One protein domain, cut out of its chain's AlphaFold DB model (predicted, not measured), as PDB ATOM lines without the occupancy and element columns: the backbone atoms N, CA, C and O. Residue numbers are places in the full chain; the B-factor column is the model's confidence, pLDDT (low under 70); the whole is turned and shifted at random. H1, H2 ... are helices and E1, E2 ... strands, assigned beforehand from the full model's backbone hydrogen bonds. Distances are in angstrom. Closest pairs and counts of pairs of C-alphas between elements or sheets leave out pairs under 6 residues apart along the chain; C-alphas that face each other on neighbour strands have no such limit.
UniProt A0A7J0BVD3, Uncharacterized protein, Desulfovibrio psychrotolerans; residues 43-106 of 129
ATOM      1  N   THR A  43     -13.290  11.081  31.791       78.50
ATOM      2  CA  THR A  43     -12.784  11.015  33.173       78.50
ATOM      3  C   THR A  43     -11.443  10.303  33.176       78.50
ATOM      4  O   THR A  43     -11.370   9.113  32.879       78.50
ATOM      5  N   TYR A  44     -10.388  11.029  33.528       76.31
ATOM      6  CA  TYR A  44      -9.027  10.523  33.601       76.31
ATOM      7  C   TYR A  44      -8.668  10.224  35.056       76.31
ATOM      8  O   TYR A  44      -8.695  11.105  35.912       76.31
ATOM      9  N   THR A  45      -8.320   8.975  35.354       78.69
ATOM     10  CA  THR A  45      -7.685   8.587  36.629       78.69
ATOM     11  C   THR A  45      -6.163   8.724  36.572       78.69
ATOM     12  O   THR A  45      -5.490   8.745  37.597       78.69
ATOM     13  N   GLN A  46      -5.619   8.848  35.363       78.50
ATOM     14  CA  GLN A  46      -4.203   8.998  35.075       78.50
ATOM     15  C   GLN A  46      -4.060   9.904  33.853       78.50
ATOM     16  O   GLN A  46      -4.790   9.730  32.875       78.50
ATOM     17  N   LEU A  47      -3.136  10.863  33.910       78.81
ATOM     18  CA  LEU A  47      -2.752  11.664  32.749       78.81
ATOM     19  C   LEU A  47      -1.444  11.135  32.191       78.81
ATOM     20  O   LEU A  47      -0.524  10.816  32.935       78.81
ATOM     21  N   THR A  48      -1.354  11.048  30.875       78.88
ATOM     22  CA  THR A  48      -0.132  10.628  30.199       78.88
ATOM     23  C   THR A  48       0.559  11.870  29.663       78.88
ATOM     24  O   THR A  48       0.021  12.527  28.774       78.88
ATOM     25  N   LEU A  49       1.736  12.198  30.199       81.12
ATOM     26  CA  LEU A  49       2.543  13.299  29.681       81.12
ATOM     27  C   LEU A  49       3.378  12.784  28.502       81.12
ATOM     28  O   LEU A  49       4.180  11.858  28.660       81.12
ATOM     29  N   ARG A  50       3.168  13.368  27.318       76.69
ATOM     30  CA  ARG A  50       3.994  13.105  26.133       76.69
ATOM     31  C   ARG A  50       5.281  13.927  26.162       76.69
ATOM     32  O   ARG A  50       5.361  14.938  26.858       76.69
ATOM     33  N   GLU A  51       6.278  13.466  25.408       75.75
ATOM     34  CA  GLU A  51       7.528  14.198  25.205       75.75
ATOM     35  C   GLU A  51       7.222  15.573  24.581       75.75
ATOM     36  O   GLU A  51       6.519  15.620  23.569       75.75
ATOM     37  N   PRO A  52       7.677  16.683  25.192       77.12
ATOM     38  CA  PRO A  52       7.463  18.016  24.648       77.12
ATOM     39  C   PRO A  52       8.317  18.233  23.400       77.12
ATOM     40  O   PRO A  52       9.543  18.307  23.500       77.12
ATOM     41  N   PHE A  53       7.692  18.407  22.236       80.31
ATOM     42  CA  PHE A  53       8.407  18.846  21.044       80.31
ATOM     43  C   PHE A  53       8.513  20.371  21.005       80.31
ATOM     44  O   PHE A  53       7.758  21.115  21.633       80.31
ATOM     45  N   VAL A  54       9.486  20.864  20.238       82.94
ATOM     46  CA  VAL A  54       9.624  22.306  19.975       82.94
ATOM     47  C   VAL A  54       8.376  22.848  19.270       82.94
ATOM     48  O   VAL A  54       7.988  23.986  19.507       82.94
ATOM     49  N   GLU A  55       7.704  22.028  18.460       81.12
ATOM     50  CA  GLU A  55       6.448  22.406  17.810       81.12
ATOM     51  C   GLU A  55       5.334  22.676  18.832       81.12
ATOM     52  O   GLU A  55       4.688  23.716  18.750       81.12
ATOM     53  N   ASP A  56       5.189  21.833  19.865       84.62
ATOM     54  CA  ASP A  56       4.234  22.062  20.959       84.62
ATOM     55  C   ASP A  56       4.517  23.388  21.680       84.62
ATOM     56  O   ASP A  56       3.599  24.144  21.997       84.62
ATOM     57  N   GLN A  57       5.799  23.688  21.912       83.94
ATOM     58  CA  GLN A  57       6.241  24.937  22.534       83.94
ATOM     59  C   GLN A  57       5.846  26.158  21.700       83.94
ATOM     60  O   GLN A  57       5.311  27.116  22.248       83.94
ATOM     61  N   ILE A  58       6.038  26.104  20.382       86.50
ATOM     62  CA  ILE A  58       5.650  27.181  19.461       86.50
ATOM     63  C   ILE A  58       4.123  27.327  19.398       86.50
ATOM     64  O   ILE A  58       3.618  28.443  19.354       86.50
ATOM     65  N   VAL A  59       3.374  26.218  19.433       85.88
ATOM     66  CA  VAL A  59       1.900  26.233  19.423       85.88
ATOM     67  C   VAL A  59       1.330  26.926  20.663       85.88
ATOM     68  O   VAL A  59       0.310  27.613  20.577       85.88
ATOM     69  N   VAL A  60       1.965  26.755  21.827       86.81
ATOM     70  CA  VAL A  60       1.501  27.367  23.083       86.81
ATOM     71  C   VAL A  60       2.159  28.711  23.395       86.81
ATOM     72  O   VAL A  60       1.654  29.438  24.262       86.81
ATOM     73  N   ASP A  61       3.245  29.059  22.707       85.75
ATOM     74  CA  ASP A  61       3.895  30.360  22.805       85.75
ATOM     75  C   ASP A  61       2.908  31.452  22.378       85.75
ATOM     76  O   ASP A  61       2.461  31.528  21.235       85.75
ATOM     77  N   MET A  62       2.490  32.279  23.341       82.56
ATOM     78  CA  MET A  62       1.640  33.436  23.063       82.56
ATOM     79  C   MET A  62       2.270  34.703  23.631       82.56
ATOM     80  O   MET A  62       2.645  34.720  24.815       82.56
ATOM     81  N   PRO A  63       2.281  35.799  22.855       80.31
ATOM     82  CA  PRO A  63       2.848  37.065  23.293       80.31
ATOM     83  C   PRO A  63       2.108  37.593  24.530       80.31
ATOM     84  O   PRO A  63       0.879  37.592  24.587       80.31
ATOM     85  N   GLY A  64       2.861  38.037  25.541       81.62
ATOM     86  CA  GLY A  64       2.308  38.586  26.789       81.62
ATOM     87  C   GLY A  64       1.934  37.546  27.852       81.62
ATOM     88  O   GLY A  64       1.322  37.887  28.864       81.62
ATOM     89  N   SER A  65       2.305  36.283  27.656       81.88
ATOM     90  CA  SER A  65       2.036  35.219  28.622       81.88
ATOM     91  C   SER A  65       3.148  35.103  29.661       81.88
ATOM     92  O   SER A  65       4.324  35.062  29.321       81.88
ATOM     93  N   THR A  66       2.792  35.001  30.942       86.81
ATOM     94  CA  THR A  66       3.757  34.669  32.004       86.81
ATOM     95  C   THR A  66       4.224  33.219  31.876       86.81
ATOM     96  O   THR A  66       3.448  32.369  31.440       86.81
ATOM     97  N   GLN A  67       5.436  32.919  32.352       82.44
ATOM     98  CA  GLN A  67       6.010  31.568  32.332       82.44
ATOM     99  C   GLN A  67       5.052  30.500  32.892       82.44
ATOM    100  O   GLN A  67       4.779  29.508  32.230       82.44
ATOM    101  N   GLY A  68       4.391  30.769  34.023       82.75
ATOM    102  CA  GLY A  68       3.408  29.831  34.579       82.75
ATOM    103  C   GLY A  68       2.182  29.580  33.683       82.75
ATOM    104  O   GLY A  68       1.625  28.488  33.697       82.75
ATOM    105  N   GLN A  69       1.758  30.558  32.869       86.62
ATOM    106  CA  GLN A  69       0.671  30.370  31.893       86.62
ATOM    107  C   GLN A  69       1.134  29.657  30.620       86.62
ATOM    108  O   GLN A  69       0.312  29.035  29.944       86.62
ATOM    109  N   TYR A  70       2.410  29.808  30.268       87.44
ATOM    110  CA  TYR A  70       3.049  29.072  29.184       87.44
ATOM    111  C   TYR A  70       3.179  27.594  29.560       87.44
ATOM    112  O   TYR A  70       2.610  26.752  28.874       87.44
ATOM    113  N   GLU A  71       3.789  27.287  30.711       86.88
ATOM    114  CA  GLU A  71       3.932  25.918  31.224       86.88
ATOM    115  C   GLU A  71       2.582  25.214  31.352       86.88
ATOM    116  O   GLU A  71       2.418  24.087  30.890       86.88
ATOM    117  N   LEU A  72       1.583  25.893  31.924       88.19
ATOM    118  CA  LEU A  72       0.248  25.329  32.081       88.19
ATOM    119  C   LEU A  72      -0.360  24.938  30.731       88.19
ATOM    120  O   LEU A  72      -0.972  23.877  30.623       88.19
ATOM    121  N   ARG A  73      -0.203  25.780  29.703       88.62
ATOM    122  CA  ARG A  73      -0.701  25.480  28.356       88.62
ATOM    123  C   ARG A  73       0.111  24.402  27.668       88.62
ATOM    124  O   ARG A  73      -0.498  23.570  27.009       88.62
ATOM    125  N   LEU A  74       1.425  24.385  27.858       87.88
ATOM    126  CA  LEU A  74       2.291  23.336  27.342       87.88
ATOM    127  C   LEU A  74       1.861  21.978  27.900       87.88
ATOM    128  O   LEU A  74       1.519  21.084  27.141       87.88
ATOM    129  N   ILE A  75       1.750  21.849  29.223       87.38
ATOM    130  CA  ILE A  75       1.286  20.616  29.876       87.38
ATOM    131  C   ILE A  75      -0.122  20.243  29.396       87.38
ATOM    132  O   ILE A  75      -0.399  19.074  29.143       87.38
ATOM    133  N   ALA A  76      -1.011  21.227  29.242       88.12
ATOM    134  CA  ALA A  76      -2.362  20.996  28.743       88.12
ATOM    135  C   ALA A  76      -2.360  20.426  27.321       88.12
ATOM    136  O   ALA A  76      -3.024  19.424  27.062       88.12
ATOM    137  N   HIS A  77      -1.552  21.010  26.440       87.62
ATOM    138  CA  HIS A  77      -1.374  20.561  25.068       87.62
ATOM    139  C   HIS A  77      -0.814  19.130  25.010       87.62
ATOM    140  O   HIS A  77      -1.399  18.275  24.350       87.62
ATOM    141  N   LEU A  78       0.210  18.821  25.815       85.12
ATOM    142  CA  LEU A  78       0.836  17.490  25.877       85.12
ATOM    143  C   LEU A  78      -0.082  16.403  26.446       85.12
ATOM    144  O   LEU A  78      -0.022  15.250  26.019       85.12
ATOM    145  N   CYS A  79      -0.930  16.761  27.409       82.75
ATOM    146  CA  CYS A  79      -1.933  15.864  27.979       82.75
ATOM    147  C   CYS A  79      -3.203  15.762  27.112       82.75
ATOM    148  O   CYS A  79      -4.064  14.934  27.406       82.75
ATOM    149  N   GLY A  80      -3.355  16.600  26.079       82.31
ATOM    150  CA  GLY A  80      -4.569  16.670  25.260       82.31
ATOM    151  C   GLY A  80      -5.792  17.203  26.015       82.31
ATOM    152  O   GLY A  80      -6.922  16.823  25.718       82.31
ATOM    153  N   VAL A  81      -5.579  18.057  27.017       84.44
ATOM    154  CA  VAL A  81      -6.635  18.640  27.857       84.44
ATOM    155  C   VAL A  81      -6.662  20.165  27.685       84.44
ATOM    156  O   VAL A  81      -5.641  20.770  27.371       84.44
ATOM    157  N   PRO A  82      -7.798  20.851  27.901       84.88
ATOM    158  CA  PRO A  82      -7.836  22.302  27.861       84.88
ATOM    159  C   PRO A  82      -7.149  22.895  29.096       84.88
ATOM    160  O   PRO A  82      -7.311  22.418  30.224       84.88
ATOM    161  N   ALA A  83      -6.442  24.008  28.896       85.81
ATOM    162  CA  ALA A  83      -5.783  24.764  29.963       85.81
ATOM    163  C   ALA A  83      -6.742  25.133  31.110       85.81
ATOM    164  O   ALA A  83      -6.365  25.135  32.278       85.81
ATOM    165  N   GLU A  84      -8.007  25.413  30.798       85.31
ATOM    166  CA  GLU A  84      -9.041  25.708  31.795       85.31
ATOM    167  C   GLU A  84      -9.351  24.527  32.714       85.31
ATOM    168  O   GLU A  84      -9.609  24.729  33.900       85.31
ATOM    169  N   ALA A  85      -9.302  23.297  32.193       81.50
ATOM    170  CA  ALA A  85      -9.426  22.118  33.033       81.50
ATOM    171  C   ALA A  85      -8.209  22.036  33.954       81.50
ATOM    172  O   ALA A  85      -8.373  21.907  35.163       81.50
ATOM    173  N   LEU A  86      -6.999  22.180  33.413       83.06
ATOM    174  CA  LEU A  86      -5.758  22.085  34.186       83.06
ATOM    175  C   LEU A  86      -5.681  23.103  35.337       83.06
ATOM    176  O   LEU A  86      -5.168  22.775  36.400       83.06
ATOM    177  N   ARG A  87      -6.287  24.291  35.193       83.56
ATOM    178  CA  ARG A  87      -6.452  25.263  36.298       83.56
ATOM    179  C   ARG A  87      -7.322  24.752  37.454       83.56
ATOM    180  O   ARG A  87      -7.182  25.236  38.571       83.56
ATOM    181  N   LYS A  88      -8.247  23.824  37.190       82.62
ATOM    182  CA  LYS A  88      -9.119  23.183  38.191       82.62
ATOM    183  C   LYS A  88      -8.481  21.938  38.815       82.62
ATOM    184  O   LYS A  88      -9.064  21.351  39.727       82.62
ATOM    185  N   LEU A  89      -7.320  21.515  38.315       78.75
ATOM    186  CA  LEU A  89      -6.549  20.412  38.872       78.75
ATOM    187  C   LEU A  89      -5.958  20.848  40.229       78.75
ATOM    188  O   LEU A  89      -5.510  21.991  40.363       78.75
ATOM    189  N   PRO A  90      -5.930  19.979  41.252       81.50
ATOM    190  CA  PRO A  90      -5.193  20.263  42.480       81.50
ATOM    191  C   PRO A  90      -3.717  20.589  42.203       81.50
ATOM    192  O   PRO A  90      -3.054  19.953  41.382       81.50
ATOM    193  N   SER A  91      -3.180  21.550  42.958       79.88
ATOM    194  CA  SER A  91      -1.790  22.011  42.836       79.88
ATOM    195  C   SER A  91      -0.758  20.897  43.040       79.88
ATOM    196  O   SER A  91       0.318  20.956  42.454       79.88
ATOM    197  N   CYS A  92      -1.090  19.867  43.826       79.62
ATOM    198  CA  CYS A  92      -0.239  18.694  44.023       79.62
ATOM    199  C   CYS A  92      -0.020  17.929  42.708       79.62
ATOM    200  O   CYS A  92       1.120  17.697  42.312       79.62
ATOM    201  N   ASP A  93      -1.098  17.599  41.990       81.12
ATOM    202  CA  ASP A  93      -1.012  16.906  40.702       81.12
ATOM    203  C   ASP A  93      -0.384  17.812  39.626       81.12
ATOM    204  O   ASP A  93       0.408  17.341  38.810       81.12
ATOM    205  N   TYR A  94      -0.633  19.126  39.676       84.38
ATOM    206  CA  TYR A  94       0.006  20.084  38.765       84.38
ATOM    207  C   TYR A  94       1.528  20.120  38.959       84.38
ATOM    208  O   TYR A  94       2.281  20.047  37.989       84.38
ATOM    209  N   ALA A  95       1.993  20.138  40.212       84.88
ATOM    210  CA  ALA A  95       3.414  20.080  40.528       84.88
ATOM    211  C   ALA A  95       4.059  18.767  40.049       84.88
ATOM    212  O   ALA A  95       5.205  18.780  39.603       84.88
ATOM    213  N   GLN A  96       3.343  17.635  40.095       82.69
ATOM    214  CA  GLN A  96       3.838  16.374  39.526       82.69
ATOM    215  C   GLN A  96       4.032  16.471  38.006       82.69
ATOM    216  O   GLN A  96       5.074  16.054  37.501       82.69
ATOM    217  N   LEU A  97       3.077  17.074  37.291       83.88
ATOM    218  CA  LEU A  97       3.171  17.291  35.845       83.88
ATOM    219  C   LEU A  97       4.325  18.233  35.482       83.88
ATOM    220  O   LEU A  97       5.100  17.920  34.582       83.88
ATOM    221  N   GLN A  98       4.497  19.340  36.213       85.81
ATOM    222  CA  GLN A  98       5.633  20.249  36.017       85.81
ATOM    223  C   GLN A  98       6.974  19.544  36.238       85.81
ATOM    224  O   GLN A  98       7.905  19.715  35.456       85.81
ATOM    225  N   ARG A  99       7.081  18.707  37.277       82.94
ATOM    226  CA  ARG A  99       8.297  17.922  37.546       82.94
ATOM    227  C   ARG A  99       8.584  16.915  36.438       82.94
ATOM    228  O   ARG A  99       9.743  16.762  36.059       82.94
ATOM    229  N   ALA A 100       7.552  16.245  35.928       81.12
ATOM    230  CA  ALA A 100       7.679  15.349  34.786       81.12
ATOM    231  C   ALA A 100       8.151  16.122  33.545       81.12
ATOM    232  O   ALA A 100       9.144  15.733  32.943       81.12
ATOM    233  N   LEU A 101       7.548  17.273  33.234       81.44
ATOM    234  CA  LEU A 101       7.970  18.144  32.133       81.44
ATOM    235  C   LEU A 101       9.437  18.585  32.269       81.44
ATOM    236  O   LEU A 101      10.225  18.424  31.341       81.44
ATOM    237  N   HIS A 102       9.837  19.079  33.443       80.56
ATOM    238  CA  HIS A 102      11.223  19.469  33.723       80.56
ATOM    239  C   HIS A 102      12.211  18.306  33.593       80.56
ATOM    240  O   HIS A 102      13.369  18.526  33.242       80.56
ATOM    241  N   ARG A 103      11.771  17.073  33.866       77.31
ATOM    242  CA  ARG A 103      12.578  15.866  33.672       77.31
ATOM    243  C   ARG A 103      12.817  15.560  32.192       77.31
ATOM    244  O   ARG A 103      13.884  15.048  31.886       77.31
ATOM    245  N   PHE A 104      11.875  15.882  31.304       73.25
ATOM    246  CA  PHE A 104      12.075  15.782  29.853       73.25
ATOM    247  C   PHE A 104      12.964  16.910  29.316       73.25
ATOM    248  O   PHE A 104      13.862  16.663  28.519       73.25
ATOM    249  N   LEU A 105      12.748  18.144  29.785       71.31
ATOM    250  CA  LEU A 105      13.512  19.325  29.358       71.31
ATOM    251  C   LEU A 105      14.932  19.384  29.933       71.31
ATOM    252  O   LEU A 105      15.782  20.086  29.394       71.31
ATOM    253  N   SER A 106      15.194  18.667  31.026       61.81
ATOM    254  CA  SER A 106      16.548  18.434  31.520       61.81
ATOM    255  C   SER A 106      17.077  17.158  30.874       61.81
ATOM    256  O   SER A 106      16.839  16.076  31.422       61.81
TER     257      SER A 106
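Overview. This is residues 43 to 106 of the 129 residues of an uncharacterized protein of Desulfovibrio psychrotolerans (UniProt A0A7J0BVD3). H2 runs through the middle of a small helical body; the longest helix, H4, crosses it, H1 and short H3 pack on it too, and strand E1 ends near its last residue. The printed part has 64 residues, with named elements in the order E1, H1, H2, H3, H4. It is mostly helix and compact, radius of gyration of the C-alphas 11.1 A, spanning 31 by 23 by 18 A.

Along the chain. Find C-alpha 91 at (-1.790, 22.011, 42.836); from there H4 runs 20.6 A to C-alpha 105 at (13.512, 19.325, 29.358). H2, residues 67 to 79, measures 18.1 A. Look for H1 at residues 54 to 60, 10.1 A, H3 at 83 to 87, 6.4 A, and E1 at 43 to 49, 15.9 A; E1 pairs with no named strand.

Arrangement. H2 is the hub. Its residues 71 to 75 alone touch H4's 97 to 101 alone, about perpendicular at 84 degrees; the closest C-alphas, Ile 75 and Leu 97, are 7.1 A apart. H1 touches H2, closest C-alphas Val 60 and Leu 74, 5.9 A, opposite ways at a steep tilt of 69 degrees, only just short of about perpendicular. H3 touches H2's residues 72 to 77 alone, closest C-alphas Ala 83 and Ala 76, 5.2 A. H1 is apart from H3 and H4. Every O i to N i+4 pair in H1, H2, H3 and H4 is within hydrogen-bond range.

Size, cuts and confidence. The farthest C-alphas, Thr 45 and Pro 63, are 33.2 A apart. The printed part has no cut and no long link; residue 106 alone is under pLDDT 70.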